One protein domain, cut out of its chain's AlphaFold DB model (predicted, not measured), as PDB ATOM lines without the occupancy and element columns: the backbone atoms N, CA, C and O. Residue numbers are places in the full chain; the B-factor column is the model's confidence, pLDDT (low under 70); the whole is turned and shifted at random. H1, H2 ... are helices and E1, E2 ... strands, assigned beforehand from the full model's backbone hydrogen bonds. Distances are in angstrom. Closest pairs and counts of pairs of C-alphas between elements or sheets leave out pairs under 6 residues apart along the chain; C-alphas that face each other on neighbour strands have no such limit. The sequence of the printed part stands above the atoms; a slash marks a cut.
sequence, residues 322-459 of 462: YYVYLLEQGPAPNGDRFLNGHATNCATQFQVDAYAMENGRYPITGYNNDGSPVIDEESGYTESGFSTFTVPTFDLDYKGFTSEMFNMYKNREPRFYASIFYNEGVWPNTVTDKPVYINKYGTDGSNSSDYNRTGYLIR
ATOM      1  N   TYR A 322     154.044 151.193 122.694       66.50
ATOM      2  CA  TYR A 322     154.380 151.144 124.117       66.50
ATOM      3  C   TYR A 322     155.529 150.169 124.403       66.50
ATOM      4  O   TYR A 322     156.437 150.469 125.170       66.50
ATOM      5  N   TYR A 323     155.549 149.027 123.721       65.19
ATOM      6  CA  TYR A 323     156.603 148.032 123.895       65.19
ATOM      7  C   TYR A 323     157.927 148.433 123.262       65.19
ATOM      8  O   TYR A 323     158.975 148.188 123.852       65.19
ATOM      9  N   VAL A 324     157.882 149.091 122.101       63.62
ATOM     10  CA  VAL A 324     159.073 149.710 121.500       63.62
ATOM     11  C   VAL A 324     159.675 150.726 122.474       63.62
ATOM     12  O   VAL A 324     160.884 150.756 122.684       63.62
ATOM     13  N   TYR A 325     158.834 151.522 123.138       68.38
ATOM     14  CA  TYR A 325     159.309 152.446 124.159       68.38
ATOM     15  C   TYR A 325     160.001 151.720 125.327       68.38
ATOM     16  O   TYR A 325     161.133 152.054 125.663       68.38
ATOM     17  N   LEU A 326     159.345 150.725 125.933       66.50
ATOM     18  CA  LEU A 326     159.844 150.057 127.140       66.50
ATOM     19  C   LEU A 326     161.127 149.252 126.913       66.50
ATOM     20  O   LEU A 326     162.062 149.364 127.703       66.50
ATOM     21  N   LEU A 327     161.157 148.442 125.855       66.06
ATOM     22  CA  LEU A 327     162.222 147.461 125.623       66.06
ATOM     23  C   LEU A 327     163.375 148.022 124.784       66.06
ATOM     24  O   LEU A 327     164.490 147.514 124.860       66.06
ATOM     25  N   GLU A 328     163.127 149.064 123.984       68.31
ATOM     26  CA  GLU A 328     164.140 149.615 123.076       68.31
ATOM     27  C   GLU A 328     164.575 151.020 123.503       68.31
ATOM     28  O   GLU A 328     165.766 151.255 123.681       68.31
ATOM     29  N   GLN A 329     163.645 151.955 123.727       72.56
ATOM     30  CA  GLN A 329     163.995 153.357 124.020       72.56
ATOM     31  C   GLN A 329     164.359 153.602 125.492       72.56
ATOM     32  O   GLN A 329     165.274 154.371 125.777       72.56
ATOM     33  N   GLY A 330     163.686 152.948 126.440       73.62
ATOM     34  CA  GLY A 330     163.973 153.045 127.875       73.62
ATOM     35  C   GLY A 330     165.440 152.744 128.217       73.62
ATOM     36  O   GLY A 330     166.135 153.626 128.734       73.62
ATOM     37  N   PRO A 331     165.953 151.540 127.896       73.94
ATOM     38  CA  PRO A 331     167.341 151.173 128.172       73.94
ATOM     39  C   PRO A 331     168.356 151.831 127.224       73.94
ATOM     40  O   PRO A 331     169.541 151.883 127.561       73.94
ATOM     41  N   ALA A 332     167.932 152.331 126.056       75.69
ATOM     42  CA  ALA A 332     168.847 152.937 125.096       75.69
ATOM     43  C   ALA A 332     169.485 154.236 125.624       75.69
ATOM     44  O   ALA A 332     168.859 154.992 126.375       75.69
ATOM     45  N   PRO A 333     170.726 154.541 125.205       75.19
ATOM     46  CA  PRO A 333     171.383 155.800 125.541       75.19
ATOM     47  C   PRO A 333     170.605 157.011 125.020       75.19
ATOM     48  O   PRO A 333     169.902 156.922 124.016       75.19
ATOM     49  N   ASN A 334     170.778 158.170 125.657       73.00
ATOM     50  CA  ASN A 334     170.104 159.383 125.205       73.00
ATOM     51  C   ASN A 334     170.667 159.903 123.871       73.00
ATOM     52  O   ASN A 334     171.881 159.981 123.666       73.00
ATOM     53  N   GLY A 335     169.759 160.302 122.982       66.88
ATOM     54  CA  GLY A 335     170.036 161.116 121.805       66.88
ATOM     55  C   GLY A 335     169.559 160.499 120.494       66.88
ATOM     56  O   GLY A 335     169.369 159.290 120.364       66.88
ATOM     57  N   ASP A 336     169.450 161.344 119.468       62.09
ATOM     58  CA  ASP A 336     168.931 160.992 118.136       62.09
ATOM     59  C   ASP A 336     169.698 159.847 117.445       62.09
ATOM     60  O   ASP A 336     169.195 159.203 116.526       62.09
ATOM     61  N   ARG A 337     170.939 159.580 117.873       60.78
ATOM     62  CA  ARG A 337     171.778 158.486 117.349       60.78
ATOM     63  C   ARG A 337     171.457 157.117 117.955       60.78
ATOM     64  O   ARG A 337     171.956 156.120 117.437       60.78
ATOM     65  N   PHE A 338     170.656 157.087 119.014       64.44
ATOM     66  CA  PHE A 338     170.340 155.926 119.845       64.44
ATOM     67  C   PHE A 338     168.819 155.754 119.981       64.44
ATOM     68  O   PHE A 338     168.303 155.529 121.069       64.44
ATOM     69  N   LEU A 339     168.089 155.921 118.873       67.75
ATOM     70  CA  LEU A 339     166.629 155.761 118.824       67.75
ATOM     71  C   LEU A 339     165.850 156.703 119.770       67.75
ATOM     72  O   LEU A 339     164.735 156.374 120.159       67.75
ATOM     73  N   ASN A 340     166.403 157.878 120.106       71.94
ATOM     74  CA  ASN A 340     165.853 158.800 121.112       71.94
ATOM     75  C   ASN A 340     165.714 158.158 122.506       71.94
ATOM     76  O   ASN A 340     164.706 158.366 123.177       71.94
ATOM     77  N   GLY A 341     166.701 157.358 122.920       74.50
ATOM     78  CA  GLY A 341     166.654 156.646 124.192       74.50
ATOM     79  C   GLY A 341     166.621 157.543 125.435       74.50
ATOM     80  O   GLY A 341     166.894 158.743 125.378       74.50
ATOM     81  N   HIS A 342     166.292 156.946 126.579       75.44
ATOM     82  CA  HIS A 342     166.079 157.655 127.846       75.44
ATOM     83  C   HIS A 342     167.062 157.270 128.960       75.44
ATOM     84  O   HIS A 342     167.084 157.928 130.002       75.44
ATOM     85  N   ALA A 343     167.890 156.241 128.753       77.81
ATOM     86  CA  ALA A 343     168.851 155.733 129.731       77.81
ATOM     87  C   ALA A 343     168.222 155.468 131.118       77.81
ATOM     88  O   ALA A 343     168.812 155.781 132.153       77.81
ATOM     89  N   THR A 344     167.002 154.919 131.159       75.12
ATOM     90  CA  THR A 344     166.253 154.759 132.415       75.12
ATOM     91  C   THR A 344     166.798 153.641 133.287       75.12
ATOM     92  O   THR A 344     166.700 153.743 134.500       75.12
ATOM     93  N   ASN A 345     167.402 152.602 132.703       78.31
ATOM     94  CA  ASN A 345     167.815 151.401 133.435       78.31
ATOM     95  C   ASN A 345     169.336 151.361 133.545       78.31
ATOM     96  O   ASN A 345     170.021 150.779 132.700       78.31
ATOM     97  N   CYS A 346     169.859 152.007 134.585       81.06
ATOM     98  CA  CYS A 346     171.289 152.099 134.822       81.06
ATOM     99  C   CYS A 346     171.729 150.993 135.785       81.06
ATOM    100  O   CYS A 346     171.491 151.095 136.986       81.06
ATOM    101  N   ALA A 347     172.363 149.929 135.285       87.81
ATOM    102  CA  ALA A 347     172.857 148.852 136.148       87.81
ATOM    103  C   ALA A 347     173.824 149.407 137.209       87.81
ATOM    104  O   ALA A 347     174.621 150.304 136.921       87.81
ATOM    105  N   THR A 348     173.760 148.906 138.440       89.44
ATOM    106  CA  THR A 348     174.674 149.358 139.498       89.44
ATOM    107  C   THR A 348     176.048 148.698 139.365       89.44
ATOM    108  O   THR A 348     176.205 147.667 138.706       89.44
ATOM    109  N   GLN A 349     177.056 149.252 140.046       90.56
ATOM    110  CA  GLN A 349     178.352 148.578 140.175       90.56
ATOM    111  C   GLN A 349     178.211 147.214 140.879       90.56
ATOM    112  O   GLN A 349     178.865 146.264 140.472       90.56
ATOM    113  N   PHE A 350     177.304 147.081 141.857       91.62
ATOM    114  CA  PHE A 350     177.018 145.798 142.513       91.62
ATOM    115  C   PHE A 350     176.552 144.736 141.511       91.62
ATOM    116  O   PHE A 350     177.053 143.612 141.518       91.62
ATOM    117  N   GLN A 351     175.654 145.106 140.592       92.62
ATOM    118  CA  GLN A 351     175.196 144.206 139.537       92.62
ATOM    119  C   GLN A 351     176.311 143.847 138.550       92.62
ATOM    120  O   GLN A 351     176.392 142.707 138.095       92.62
ATOM    121  N   VAL A 352     177.174 144.806 138.207       92.75
ATOM    122  CA  VAL A 352     178.354 144.557 137.366       92.75
ATOM    123  C   VAL A 352     179.302 143.573 138.043       92.75
ATOM    124  O   VAL A 352     179.759 142.638 137.388       92.75
ATOM    125  N   ASP A 353     179.553 143.738 139.337       93.69
ATOM    126  CA  ASP A 353     180.467 142.913 140.129       93.69
ATOM    127  C   ASP A 353     179.935 141.484 140.339       93.69
ATOM    128  O   ASP A 353     180.722 140.539 140.433       93.69
ATOM    129  N   ALA A 354     178.608 141.310 140.308       94.12
ATOM    130  CA  ALA A 354     177.920 140.030 140.467       94.12
ATOM    131  C   ALA A 354     178.098 139.052 139.292       94.12
ATOM    132  O   ALA A 354     177.726 137.887 139.418       94.12
ATOM    133  N   TYR A 355     178.666 139.468 138.157       94.94
ATOM    134  CA  TYR A 355     179.006 138.537 137.077       94.94
ATOM    135  C   TYR A 355     180.314 137.797 137.368       94.94
ATOM    136  O   TYR A 355     181.265 138.370 137.904       94.94
ATOM    137  N   ALA A 356     180.404 136.526 136.980       95.94
ATOM    138  CA  ALA A 356     181.645 135.770 137.096       95.94
ATOM    139  C   ALA A 356     182.685 136.206 136.045       95.94
ATOM    140  O   ALA A 356     182.376 136.815 135.016       95.94
ATOM    141  N   MET A 357     183.948 135.885 136.299       95.12
ATOM    142  CA  MET A 357     184.999 135.871 135.283       95.12
ATOM    143  C   MET A 357     184.812 134.657 134.354       95.12
ATOM    144  O   MET A 357     184.075 133.724 134.671       95.12
ATOM    145  N   GLU A 358     185.499 134.621 133.213       92.38
ATOM    146  CA  GLU A 358     185.424 133.528 132.226       92.38
ATOM    147  C   GLU A 358     185.820 132.155 132.802       92.38
ATOM    148  O   GLU A 358     185.406 131.116 132.295       92.38
ATOM    149  N   ASN A 359     186.597 132.148 133.889       93.81
ATOM    150  CA  ASN A 359     186.985 130.949 134.635       93.81
ATOM    151  C   ASN A 359     185.923 130.491 135.658       93.81
ATOM    152  O   ASN A 359     186.167 129.544 136.404       93.81
ATOM    153  N   GLY A 360     184.774 131.169 135.725       94.06
ATOM    154  CA  GLY A 360     183.671 130.870 136.638       94.06
ATOM    155  C   GLY A 360     183.839 131.405 138.063       94.06
ATOM    156  O   GLY A 360     182.975 131.150 138.898       94.06
ATOM    157  N   ARG A 361     184.917 132.140 138.371       96.06
ATOM    158  CA  ARG A 361     185.114 132.758 139.693       96.06
ATOM    159  C   ARG A 361     184.486 134.143 139.742       96.06
ATOM    160  O   ARG A 361     184.671 134.940 138.826       96.06
ATOM    161  N   TYR A 362     183.777 134.448 140.820       96.19
ATOM    162  CA  TYR A 362     183.266 135.796 141.055       96.19
ATOM    163  C   TYR A 362     184.417 136.721 141.470       96.19
ATOM    164  O   TYR A 362     185.167 136.364 142.378       96.19
ATOM    165  N   PRO A 363     184.594 137.881 140.811       96.19
ATOM    166  CA  PRO A 363     185.727 138.763 141.077       96.19
ATOM    167  C   PRO A 363     185.624 139.455 142.432       96.19
ATOM    168  O   PRO A 363     186.645 139.707 143.063       96.19
ATOM    169  N   ILE A 364     184.404 139.770 142.872       95.94
ATOM    170  CA  ILE A 364     184.124 140.492 144.105       95.94
ATOM    171  C   ILE A 364     183.379 139.554 145.050       95.94
ATOM    172  O   ILE A 364     182.355 138.973 144.697       95.94
ATOM    173  N   THR A 365     183.910 139.395 146.259       94.44
ATOM    174  CA  THR A 365     183.361 138.484 147.285       94.44
ATOM    175  C   THR A 365     182.624 139.216 148.404       94.44
ATOM    176  O   THR A 365     182.013 138.595 149.274       94.44
ATOM    177  N   GLY A 366     182.670 140.544 148.383       94.12
ATOM    178  CA  GLY A 366     182.031 141.424 149.345       94.12
ATOM    179  C   GLY A 366     182.578 142.839 149.223       94.12
ATOM    180  O   GLY A 366     183.371 143.135 148.330       94.12
ATOM    181  N   TYR A 367     182.176 143.702 150.148       94.50
ATOM    182  CA  TYR A 367     182.623 145.090 150.208       94.50
ATOM    183  C   TYR A 367     183.081 145.427 151.620       94.50
ATOM    184  O   TYR A 367     182.527 144.943 152.609       94.50
ATOM    185  N   ASN A 368     184.099 146.273 151.704       94.44
ATOM    186  CA  ASN A 368     184.531 146.876 152.953       94.44
ATOM    187  C   ASN A 368     183.523 147.947 153.403       94.44
ATOM    188  O   ASN A 368     182.701 148.434 152.628       94.44
ATOM    189  N   ASN A 369     183.623 148.375 154.663       94.31
ATOM    190  CA  ASN A 369     182.738 149.404 155.229       94.31
ATOM    191  C   ASN A 369     182.835 150.771 154.527       94.31
ATOM    192  O   ASN A 369     181.936 151.594 154.678       94.31
ATOM    193  N   ASP A 370     183.929 151.035 153.811       92.56
ATOM    194  CA  ASP A 370     184.120 152.250 153.014       92.56
ATOM    195  C   ASP A 370     183.553 152.135 151.585       92.56
ATOM    196  O   ASP A 370     183.662 153.081 150.809       92.56
ATOM    197  N   GLY A 371     182.940 150.996 151.246       87.06
ATOM    198  CA  GLY A 371     182.375 150.711 149.930       87.06
ATOM    199  C   GLY A 371     183.381 150.181 148.908       87.06
ATOM    200  O   GLY A 371     182.987 149.907 147.779       87.06
ATOM    201  N   SER A 372     184.660 150.008 149.262       90.81
ATOM    202  CA  SER A 372     185.635 149.391 148.355       90.81
ATOM    203  C   SER A 372     185.392 147.880 148.201       90.81
ATOM    204  O   SER A 372     185.062 147.213 149.190       90.81
ATOM    205  N   PRO A 373     185.550 147.311 146.990       93.19
ATOM    206  CA  PRO A 373     185.304 145.893 146.761       93.19
ATOM    207  C   PRO A 373     186.416 145.018 147.356       93.19
ATOM    208  O   PRO A 373     187.598 145.368 147.337       93.19
ATOM    209  N   VAL A 374     186.039 143.841 147.848       95.38
ATOM    210  CA  VAL A 374     186.964 142.778 148.256       95.38
ATOM    211  C   VAL A 374     187.183 141.853 147.062       95.38
ATOM    212  O   VAL A 374     186.323 141.031 146.732       95.38
ATOM    213  N   ILE A 375     188.336 142.009 146.410       95.62
ATOM    214  CA  ILE A 375     188.693 141.284 145.185       95.62
ATOM    215  C   ILE A 375     189.194 139.868 145.519       95.62
ATOM    216  O   ILE A 375     190.083 139.706 146.354       95.62
ATOM    217  N   ASP A 376     188.662 138.848 144.836       96.06
ATOM    218  CA  ASP A 376     189.261 137.507 144.780       96.06
ATOM    219  C   ASP A 376     190.493 137.548 143.867       96.06
ATOM    220  O   ASP A 376     190.368 137.609 142.642       96.06
ATOM    221  N   GLU A 377     191.697 137.505 144.440       94.31
ATOM    222  CA  GLU A 377     192.953 137.526 143.675       94.31
ATOM    223  C   GLU A 377     193.071 136.341 142.695       94.31
ATOM    224  O   GLU A 377     193.689 136.470 141.636       94.31
ATOM    225  N   GLU A 378     192.434 135.200 142.989       95.94
ATOM    226  CA  GLU A 378     192.448 134.021 142.114       95.94
ATOM    227  C   GLU A 378     191.497 134.155 140.915       95.94
ATOM    228  O   GLU A 378     191.556 133.350 139.981       95.94
ATOM    229  N   SER A 379     190.628 135.169 140.906       95.62
ATOM    230  CA  SER A 379     189.717 135.432 139.788       95.62
ATOM    231  C   SER A 379     190.443 135.958 138.544       95.62
ATOM    232  O   SER A 379     189.937 135.798 137.434       95.62
ATOM    233  N   GLY A 380     191.629 136.557 138.712       93.25
ATOM    234  CA  GLY A 380     192.344 137.270 137.647       93.25
ATOM    235  C   GLY A 380     191.749 138.645 137.315       93.25
ATOM    236  O   GLY A 380     192.154 139.264 136.330       93.25
ATOM    237  N   TYR A 381     190.793 139.122 138.117       95.00
ATOM    238  CA  TYR A 381     190.180 140.436 137.985       95.00
ATOM    239  C   TYR A 381     191.146 141.563 138.351       95.00
ATOM    240  O   TYR A 381     191.989 141.446 139.241       95.00
ATOM    241  N   THR A 382     191.021 142.696 137.667       91.69
ATOM    242  CA  THR A 382     191.720 143.927 138.035       91.69
ATOM    243  C   THR A 382     190.807 145.107 137.754       91.69
ATOM    244  O   THR A 382     190.456 145.356 136.606       91.69
ATOM    245  N   GLU A 383     190.462 145.845 138.807       85.94
ATOM    246  CA  GLU A 383     189.574 147.011 138.736       85.94
ATOM    247  C   GLU A 383     190.144 148.114 137.829       85.94
ATOM    248  O   GLU A 383     189.476 148.659 136.955       85.94
ATOM    249  N   SER A 384     191.421 148.447 138.033       87.81
ATOM    250  CA  SER A 384     192.037 149.649 137.470       87.81
ATOM    251  C   SER A 384     192.912 149.379 136.248       87.81
ATOM    252  O   SER A 384     193.396 148.269 136.011       87.81
ATOM    253  N   GLY A 385     193.162 150.440 135.481       90.38
ATOM    254  CA  GLY A 385     193.979 150.396 134.276       90.38
ATOM    255  C   GLY A 385     193.201 149.951 133.042       90.38
ATOM    256  O   GLY A 385     191.997 149.704 133.093       90.38
ATOM    257  N   PHE A 386     193.920 149.875 131.926       90.31
ATOM    258  CA  PHE A 386     193.352 149.608 130.613       90.31
ATOM    259  C   PHE A 386     194.044 148.423 129.945       90.31
ATOM    260  O   PHE A 386     195.243 148.199 130.127       90.31
ATOM    261  N   SER A 387     193.280 147.691 129.141       90.31
ATOM    262  CA  SER A 387     193.766 146.652 128.241       90.31
ATOM    263  C   SER A 387     193.056 146.767 126.901       90.31
ATOM    264  O   SER A 387     191.865 147.062 126.841       90.31
ATOM    265  N   THR A 388     193.759 146.418 125.829       88.44
ATOM    266  CA  THR A 388     193.131 146.154 124.532       88.44
ATOM    267  C   THR A 388     192.659 144.707 124.483       88.44
ATOM    268  O   THR A 388     193.473 143.790 124.607       88.44
ATOM    269  N   PHE A 389     191.359 144.488 124.295       84.50
ATOM    270  CA  PHE A 389     190.790 143.150 124.113       84.50
ATOM    271  C   PHE A 389     189.591 143.173 123.160       84.50
ATOM    272  O   PHE A 389     189.003 144.221 122.889       84.50
ATOM    273  N   THR A 390     189.265 142.008 122.602       79.62
ATOM    274  CA  THR A 390     188.102 141.826 121.729       79.62
ATOM    275  C   THR A 390     186.895 141.451 122.576       79.62
ATOM    276  O   THR A 390     186.930 140.448 123.285       79.62
ATOM    277  N   VAL A 391     185.821 142.233 122.483       75.56
ATOM    278  CA  VAL A 391     184.554 141.902 123.150       75.56
ATOM    279  C   VAL A 391     183.853 140.795 122.350       75.56
ATOM    280  O   VAL A 391     183.775 140.911 121.119       75.56
ATOM    281  N   PRO A 392     183.349 139.725 122.999       70.69
ATOM    282  CA  PRO A 392     182.563 138.698 122.316       70.69
ATOM    283  C   PRO A 392     181.356 139.315 121.590       70.69
ATOM    284  O   PRO A 392     180.874 140.379 121.962       70.69
ATOM    285  N   THR A 393     180.876 138.702 120.506       62.94
ATOM    286  CA  THR A 393     179.826 139.318 119.677       62.94
ATOM    287  C   THR A 393     178.457 138.724 119.893       62.94
ATOM    288  O   THR A 393     178.236 137.541 119.646       62.94
ATOM    289  N   PHE A 394     177.517 139.596 120.247       61.91
ATOM    290  CA  PHE A 394     176.133 139.229 120.549       61.91
ATOM    291  C   PHE A 394     175.171 139.484 119.391       61.91
ATOM    292  O   PHE A 394     174.071 138.941 119.395       61.91
ATOM    293  N   ASP A 395     175.560 140.299 118.408       58.84
ATOM    294  CA  ASP A 395     174.749 140.520 117.212       58.84
ATOM    295  C   ASP A 395     175.137 139.513 116.142       58.84
ATOM    296  O   ASP A 395     176.323 139.279 115.890       58.84
ATOM    297  N   LEU A 396     174.119 138.878 115.556       53.59
ATOM    298  CA  LEU A 396     174.282 137.741 114.652       53.59
ATOM    299  C   LEU A 396     175.227 138.069 113.482       53.59
ATOM    300  O   LEU A 396     176.001 137.196 113.088       53.59
ATOM    301  N   ASP A 397     175.271 139.338 113.065       55.06
ATOM    302  CA  ASP A 397     176.044 139.827 111.917       55.06
ATOM    303  C   ASP A 397     177.282 140.677 112.272       55.06
ATOM    304  O   ASP A 397     178.097 140.986 111.396       55.06
ATOM    305  N   TYR A 398     177.482 141.054 113.543       58.22
ATOM    306  CA  TYR A 398     178.597 141.927 113.929       58.22
ATOM    307  C   TYR A 398     179.840 141.113 114.316       58.22
ATOM    308  O   TYR A 398     179.803 140.245 115.188       58.22
ATOM    309  N   LYS A 399     180.983 141.405 113.678       57.00
ATOM    310  CA  LYS A 399     182.259 140.675 113.861       57.00
ATOM    311  C   LYS A 399     183.034 141.046 115.126       57.00
ATOM    312  O   LYS A 399     184.100 140.486 115.371       57.00
ATOM    313  N   GLY A 400     182.483 141.943 115.935       62.66
ATOM    314  CA  GLY A 400     183.073 142.346 117.205       62.66
ATOM    315  C   GLY A 400     184.017 143.487 117.024       62.66
ATOM    316  O   GLY A 400     184.363 143.872 115.909       62.66
ATOM    317  N   PHE A 401     184.385 144.064 118.151       69.00
ATOM    318  CA  PHE A 401     185.249 145.216 118.173       69.00
ATOM    319  C   PHE A 401     186.361 144.969 119.178       69.00
ATOM    320  O   PHE A 401     186.180 144.340 120.220       69.00
ATOM    321  N   THR A 402     187.546 145.418 118.792       77.94
ATOM    322  CA  THR A 402     188.726 145.431 119.646       77.94
ATOM    323  C   THR A 402     188.987 146.886 119.970       77.94
ATOM    324  O   THR A 402     189.214 147.676 119.054       77.94
ATOM    325  N   SER A 403     188.922 147.236 121.249       75.75
ATOM    326  CA  SER A 403     189.236 148.580 121.733       75.75
ATOM    327  C   SER A 403     190.054 148.485 123.013       75.75
ATOM    328  O   SER A 403     190.077 147.441 123.669       75.75
ATOM    329  N   GLU A 404     190.728 149.578 123.350       84.50
ATOM    330  CA  GLU A 404     191.309 149.772 124.675       84.50
ATOM    331  C   GLU A 404     190.182 150.137 125.651       84.50
ATOM    332  O   GLU A 404     189.417 151.067 125.406       84.50
ATOM    333  N   MET A 405     190.043 149.369 126.729       84.44
ATOM    334  CA  MET A 405     188.959 149.497 127.708       84.44
ATOM    335  C   MET A 405     189.481 149.248 129.119       84.44
ATOM    336  O   MET A 405     190.571 148.701 129.295       84.44
ATOM    337  N   PHE A 406     188.691 149.622 130.126       88.44
ATOM    338  CA  PHE A 406     189.013 149.325 131.519       88.44
ATOM    339  C   PHE A 406     189.159 147.818 131.753       88.44
ATOM    340  O   PHE A 406     188.390 147.008 131.229       88.44
ATOM    341  N   ASN A 407     190.142 147.449 132.575       91.00
ATOM    342  CA  ASN A 407     190.416 146.053 132.917       91.00
ATOM    343  C   ASN A 407     189.227 145.355 133.595       91.00
ATOM    344  O   ASN A 407     189.066 144.150 133.417       91.00
ATOM    345  N   MET A 408     188.356 146.101 134.278       90.19
ATOM    346  CA  MET A 408     187.167 145.560 134.939       90.19
ATOM    347  C   MET A 408     186.169 144.865 133.992       90.19
ATOM    348  O   MET A 408     185.385 144.023 134.418       90.19
ATOM    349  N   TYR A 409     186.205 145.173 132.691       90.12
ATOM    350  CA  TYR A 409     185.335 144.547 131.686       90.12
ATOM    351  C   TYR A 409     185.973 143.330 131.016       90.12
ATOM    352  O   TYR A 409     185.349 142.679 130.178       90.12
ATOM    353  N   LYS A 410     187.236 143.037 131.314       91.00
ATOM    354  CA  LYS A 410     188.006 142.001 130.634       91.00
ATOM    355  C   LYS A 410     187.687 140.621 131.209       91.00
ATOM    356  O   LYS A 410     187.542 140.475 132.417       91.00
ATOM    357  N   ASN A 411     187.644 139.610 130.339       91.50
ATOM    358  CA  ASN A 411     187.520 138.193 130.702       91.50
ATOM    359  C   ASN A 411     186.343 137.904 131.651       91.50
ATOM    360  O   ASN A 411     186.475 137.131 132.599       91.50
ATOM    361  N   ARG A 412     185.197 138.552 131.423       92.50
ATOM    362  CA  ARG A 412     183.941 138.277 132.133       92.50
ATOM    363  C   ARG A 412     183.235 137.091 131.477       92.50
ATOM    364  O   ARG A 412     183.549 136.701 130.354       92.50
ATOM    365  N   GLU A 413     182.273 136.504 132.166       91.81
ATOM    366  CA  GLU A 413     181.439 135.463 131.576       91.81
ATOM    367  C   GLU A 413     180.519 136.002 130.450       91.81
ATOM    368  O   GLU A 413     180.196 137.194 130.433       91.81
ATOM    369  N   PRO A 414     180.025 135.157 129.522       88.06
ATOM    370  CA  PRO A 414     179.248 135.619 128.365       88.06
ATOM    371  C   PRO A 414     177.981 136.420 128.702       88.06
ATOM    372  O   PRO A 414     177.606 137.313 127.942       88.06
ATOM    373  N   ARG A 415     177.332 136.137 129.842       89.31
ATOM    374  CA  ARG A 415     176.119 136.849 130.285       89.31
ATOM    375  C   ARG A 415     176.389 138.321 130.605       89.31
ATOM    376  O   ARG A 415     175.559 139.157 130.271       89.31
ATOM    377  N   PHE A 416     177.563 138.652 131.154       90.31
ATOM    378  CA  PHE A 416     177.942 140.042 131.439       90.31
ATOM    379  C   PHE A 416     177.869 140.893 130.175       90.31
ATOM    380  O   PHE A 416     177.191 141.912 130.123       90.31
ATOM    381  N   TYR A 417     178.530 140.429 129.123       84.25
ATOM    382  CA  TYR A 417     178.619 141.147 127.863       84.25
ATOM    383  C   TYR A 417     177.298 141.158 127.065       84.25
ATOM    384  O   TYR A 417     177.079 142.043 126.233       84.25
ATOM    385  N   ALA A 418     176.422 140.174 127.306       82.25
ATOM    386  CA  ALA A 418     175.084 140.125 126.726       82.25
ATOM    387  C   ALA A 418     174.114 141.104 127.406       82.25
ATOM    388  O   ALA A 418     173.258 141.657 126.721       82.25
ATOM    389  N   SER A 419     174.263 141.321 128.718       85.06
ATOM    390  CA  SER A 419     173.300 142.053 129.551       85.06
ATOM    391  C   SER A 419     173.748 143.453 129.969       85.06
ATOM    392  O   SER A 419     172.892 144.296 130.221       85.06
ATOM    393  N   ILE A 420     175.052 143.728 130.045       86.69
ATOM    394  CA  ILE A 420     175.593 145.011 130.506       86.69
ATOM    395  C   ILE A 420     176.236 145.759 129.349       86.69
ATOM    396  O   ILE A 420     177.120 145.264 128.648       86.69
ATOM    397  N   PHE A 421     175.811 147.003 129.189       82.06
ATOM    398  CA  PHE A 421     176.436 147.986 128.334       82.06
ATOM    399  C   PHE A 421     177.326 148.909 129.174       82.06
ATOM    400  O   PHE A 421     176.896 149.409 130.209       82.06
ATOM    401  N   TYR A 422     178.558 149.148 128.731       81.62
ATOM    402  CA  TYR A 422     179.603 149.845 129.489       81.62
ATOM    403  C   TYR A 422     180.420 150.786 128.584       81.62
ATOM    404  O   TYR A 422     180.208 150.840 127.371       81.62
ATOM    405  N   ASN A 423     181.343 151.557 129.166       76.69
ATOM    406  CA  ASN A 423     182.159 152.541 128.443       76.69
ATOM    407  C   ASN A 423     182.948 151.913 127.277       76.69
ATOM    408  O   ASN A 423     183.525 150.842 127.448       76.69
ATOM    409  N   GLU A 424     183.003 152.591 126.122       72.06
ATOM    410  CA  GLU A 424     183.526 152.073 124.837       72.06
ATOM    411  C   GLU A 424     182.747 150.876 124.260       72.06
ATOM    412  O   GLU A 424     183.100 150.365 123.196       72.06
ATOM    413  N   GLY A 425     181.657 150.448 124.905       71.56
ATOM    414  CA  GLY A 425     180.717 149.472 124.368       71.56
ATOM    415  C   GLY A 425     180.126 149.920 123.030       71.56
ATOM    416  O   GLY A 425     179.913 151.112 122.792       71.56
ATOM    417  N   VAL A 426     179.839 148.954 122.155       69.44
ATOM    418  CA  VAL A 426     179.212 149.192 120.847       69.44
ATOM    419  C   VAL A 426     177.713 148.958 120.927       69.44
ATOM    420  O   VAL A 426     177.276 147.819 121.110       69.44
ATOM    421  N   TRP A 427     176.935 150.027 120.732       67.75
ATOM    422  CA  TRP A 427     175.496 149.933 120.519       67.75
ATOM    423  C   TRP A 427     175.248 149.649 119.031       67.75
ATOM    424  O   TRP A 427     175.708 150.430 118.181       67.75
ATOM    425  N   PRO A 428     174.582 148.536 118.683       59.47
ATOM    426  CA  PRO A 428     174.212 148.252 117.304       59.47
ATOM    427  C   PRO A 428     173.276 149.352 116.795       59.47
ATOM    428  O   PRO A 428     172.242 149.645 117.380       59.47
ATOM    429  N   ASN A 429     173.673 150.029 115.720       56.41
ATOM    430  CA  ASN A 429     172.848 151.059 115.102       56.41
ATOM    431  C   ASN A 429     172.115 150.456 113.906       56.41
ATOM    432  O   ASN A 429     172.709 150.271 112.845       56.41
ATOM    433  N   THR A 430     170.825 150.190 114.072       52.28
ATOM    434  CA  THR A 430     169.948 149.661 113.017       52.28
ATOM    435  C   THR A 430     169.555 150.709 111.964       52.28
ATOM    436  O   THR A 430     168.948 150.369 110.953       52.28
ATOM    437  N   VAL A 431     169.922 151.983 112.163       52.66
ATOM    438  CA  VAL A 431     169.563 153.118 111.294       52.66
ATOM    439  C   VAL A 431     170.697 153.512 110.336       52.66
ATOM    440  O   VAL A 431     170.428 154.023 109.249       52.66
ATOM    441  N   THR A 432     171.971 153.323 110.708       51.78
ATOM    442  CA  THR A 432     173.119 153.877 109.952       51.78
ATOM    443  C   THR A 432     174.266 152.902 109.645       51.78
ATOM    444  O   THR A 432     175.323 153.357 109.201       51.78
ATOM    445  N   ASP A 433     174.094 151.589 109.848       52.72
ATOM    446  CA  ASP A 433     175.110 150.527 109.639       52.72
ATOM    447  C   ASP A 433     176.456 150.761 110.363       52.72
ATOM    448  O   ASP A 433     177.452 150.071 110.121       52.72
ATOM    449  N   LYS A 434     176.527 151.753 111.260       52.78
ATOM    450  CA  LYS A 434     177.750 152.157 111.957       52.78
ATOM    451  C   LYS A 434     177.567 152.033 113.465       52.78
ATOM    452  O   LYS A 434     176.650 152.646 114.001       52.78
ATOM    453  N   PRO A 435     178.457 151.308 114.162       56.09
ATOM    454  CA  PRO A 435     178.394 151.179 115.614       56.09
ATOM    455  C   PRO A 435     178.467 152.554 116.284       56.09
ATOM    456  O   PRO A 435     179.278 153.396 115.879       56.09
ATOM    457  N   VAL A 436     177.650 152.776 117.317       59.12
ATOM    458  CA  VAL A 436     177.782 153.963 118.167       59.12
ATOM    459  C   VAL A 436     178.492 153.564 119.453       59.12
ATOM    460  O   VAL A 436     178.062 152.647 120.149       59.12
ATOM    461  N   TYR A 437     179.600 154.244 119.744       60.62
ATOM    462  CA  TYR A 437     180.377 154.051 120.965       60.62
ATOM    463  C   TYR A 437     179.851 154.991 122.045       60.62
ATOM    464  O   TYR A 437     179.726 156.195 121.796       60.62
ATOM    465  N   ILE A 438     179.564 154.463 123.234       60.72
ATOM    466  CA  ILE A 438     179.257 155.313 124.389       60.72
ATOM    467  C   ILE A 438     180.566 155.798 125.008       60.72
ATOM    468  O   ILE A 438     181.432 154.996 125.349       60.72
ATOM    469  N   ASN A 439     180.653 157.122 125.159       61.53
ATOM    470  CA  ASN A 439     181.680 157.863 125.887       61.53
ATOM    471  C   ASN A 439     183.127 157.530 125.521       61.53
ATOM    472  O   ASN A 439     183.816 156.781 126.203       61.53
ATOM    473  N   LYS A 440     183.639 158.240 124.507       45.75
ATOM    474  CA  LYS A 440     185.088 158.326 124.316       45.75
ATOM    475  C   LYS A 440     185.761 159.217 125.367       45.75
ATOM    476  O   LYS A 440     186.889 158.934 125.740       45.75
ATOM    477  N   TYR A 441     185.088 160.256 125.879       39.16
ATOM    478  CA  TYR A 441     185.580 161.104 126.976       39.16
ATOM    479  C   TYR A 441     184.433 161.876 127.654       39.16
ATOM    480  O   TYR A 441     183.929 162.838 127.080       39.16
ATOM    481  N   GLY A 442     184.110 161.533 128.902       39.72
ATOM    482  CA  GLY A 442     183.454 162.451 129.839       39.72
ATOM    483  C   GLY A 442     181.989 162.171 130.169       39.72
ATOM    484  O   GLY A 442     181.210 161.712 129.347       39.72
ATOM    485  N   THR A 443     181.659 162.487 131.422       39.62
ATOM    486  CA  THR A 443     180.318 162.600 131.999       39.62
ATOM    487  C   THR A 443     179.385 163.386 131.087       39.62
ATOM    488  O   THR A 443     179.681 164.547 130.784       39.62
ATOM    489  N   ASP A 444     178.226 162.823 130.753       46.06
ATOM    490  CA  ASP A 444     177.115 163.624 130.255       46.06
ATOM    491  C   ASP A 444     176.610 164.503 131.403       46.06
ATOM    492  O   ASP A 444     175.709 164.157 132.163       46.06
ATOM    493  N   GLY A 445     177.229 165.681 131.518       45.34
ATOM    494  CA  GLY A 445     176.687 166.858 132.187       45.34
ATOM    495  C   GLY A 445     175.469 167.370 131.425       45.34
ATOM    496  O   GLY A 445     175.458 168.484 130.905       45.34
ATOM    497  N   SER A 446     174.456 166.522 131.316       49.50
ATOM    498  CA  SER A 446     173.161 166.867 130.774       49.50
ATOM    499  C   SER A 446     172.350 167.555 131.878       49.50
ATOM    500  O   SER A 446     172.277 167.075 133.006       49.50
ATOM    501  N   ASN A 447     171.695 168.671 131.551       52.19
ATOM    502  CA  ASN A 447     170.666 169.273 132.410       52.19
ATOM    503  C   ASN A 447     169.321 168.507 132.335       52.19
ATOM    504  O   ASN A 447     168.318 168.983 132.866       52.19
ATOM    505  N   SER A 448     169.277 167.370 131.630       60.88
ATOM    506  CA  SER A 448     168.124 166.468 131.522       60.88
ATOM    507  C   SER A 448     168.143 165.419 132.639       60.88
ATOM    508  O   SER A 448     169.197 165.096 133.181       60.88
ATOM    509  N   SER A 449     166.978 164.864 132.978       62.34
ATOM    510  CA  SER A 449     166.836 163.704 133.870       62.34
ATOM    511  C   SER A 449     167.251 162.374 133.232       62.34
ATOM    512  O   SER A 449     167.425 161.400 133.971       62.34
ATOM    513  N   ASP A 450     167.401 162.367 131.904       70.88
ATOM    514  CA  ASP A 450     167.509 161.187 131.041       70.88
ATOM    515  C   ASP A 450     168.972 160.989 130.624       70.88
ATOM    516  O   ASP A 450     169.386 161.357 129.526       70.88
ATOM    517  N   TYR A 451     169.806 160.509 131.541       71.81
ATOM    518  CA  TYR A 451     171.215 160.227 131.272       71.81
ATOM    519  C   TYR A 451     171.682 159.036 132.099       71.81
ATOM    520  O   TYR A 451     171.111 158.732 133.146       71.81
ATOM    521  N   ASN A 452     172.747 158.386 131.633       75.75
ATOM    522  CA  ASN A 452     173.361 157.282 132.351       75.75
ATOM    523  C   ASN A 452     174.067 157.799 133.615       75.75
ATOM    524  O   ASN A 452     175.031 158.562 133.528       75.75
ATOM    525  N   ARG A 453     173.585 157.370 134.782       77.81
ATOM    526  CA  ARG A 453     174.067 157.826 136.093       77.81
ATOM    527  C   ARG A 453     175.140 156.935 136.708       77.81
ATOM    528  O   ARG A 453     175.930 157.421 137.513       77.81
ATOM    529  N   THR A 454     175.194 155.663 136.323       81.56
ATOM    530  CA  THR A 454     176.117 154.678 136.912       81.56
ATOM    531  C   THR A 454     177.339 154.402 136.037       81.56
ATOM    532  O   THR A 454     178.309 153.823 136.510       81.56
ATOM    533  N   GLY A 455     177.307 154.814 134.767       80.12
ATOM    534  CA  GLY A 455     178.272 154.399 133.748       80.12
ATOM    535  C   GLY A 455     177.876 153.110 133.018       80.12
ATOM    536  O   GLY A 455     178.534 152.750 132.040       80.12
ATOM    537  N   TYR A 456     176.768 152.471 133.415       84.62
ATOM    538  CA  TYR A 456     176.277 151.209 132.855       84.62
ATOM    539  C   TYR A 456     174.816 151.300 132.421       84.62
ATOM    540  O   TYR A 456     174.019 151.966 133.071       84.62
ATOM    541  N   LEU A 457     174.450 150.602 131.349       81.69
ATOM    542  CA  LEU A 457     173.050 150.400 130.950       81.69
ATOM    543  C   LEU A 457     172.762 148.909 130.817       81.69
ATOM    544  O   LEU A 457     173.667 148.120 130.547       81.69
ATOM    545  N   ILE A 458     171.501 148.522 130.986       80.44
ATOM    546  CA  ILE A 458     171.054 147.160 130.677       80.44
ATOM    547  C   ILE A 458     170.827 147.045 129.165       80.44
ATOM    548  O   ILE A 458     170.259 147.942 128.547       80.44
ATOM    549  N   ARG A 459     171.280 145.948 128.559       71.31
ATOM    550  CA  ARG A 459     171.135 145.673 127.127       71.31
ATOM    551  C   ARG A 459     170.019 144.652 126.904       71.31
ATOM    552  O   ARG A 459     170.191 143.497 127.274       71.31
TER     553      ARG A 459
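What this domain is: This is residues 322 to 459 of the 462 residues of an uncharacterized protein of Odoribacter sp. 43_10 (UniProt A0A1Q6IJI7). A loop-rich body with little regular structure holds two antiparallel hairpins, E4-E5 and E2-E3, with H3 near the middle, H1 and E2-E3 toward opposite ends. Of 138 printed residues, 39 are in named elements, mixed class: H1, E1, H2, E2 to E5, H3. It is compact, radius of gyration of the C-alphas 15.5 A, spanning 43 by 35 by 29 A.

Where its parts are: E4, residues 386 to 390, is 12.9 A long; E5 is 402 to 406, E2 364 to 367, E3 373 to 375, E1 345 to 347, H2 349 to 353. H1, 322 to 329, begins at C-alpha 322 (154.380, 151.144, 124.117); H3, 414 to 419, ends at C-alpha 419 (173.300, 142.053, 129.551).

How they stand to each other: In hairpin E4-E5, N 387 and O 405 are within hydrogen-bond range, 2.9 A. H2 and H3 are close but not clearly touching, closest C-alphas 352 and 416, 7.5 A. Every helix O i to N i+4 pair is within range.

The domain as a whole: The printed part has no cut; 45 residues, among them 426 to 449, have pLDDT under 70.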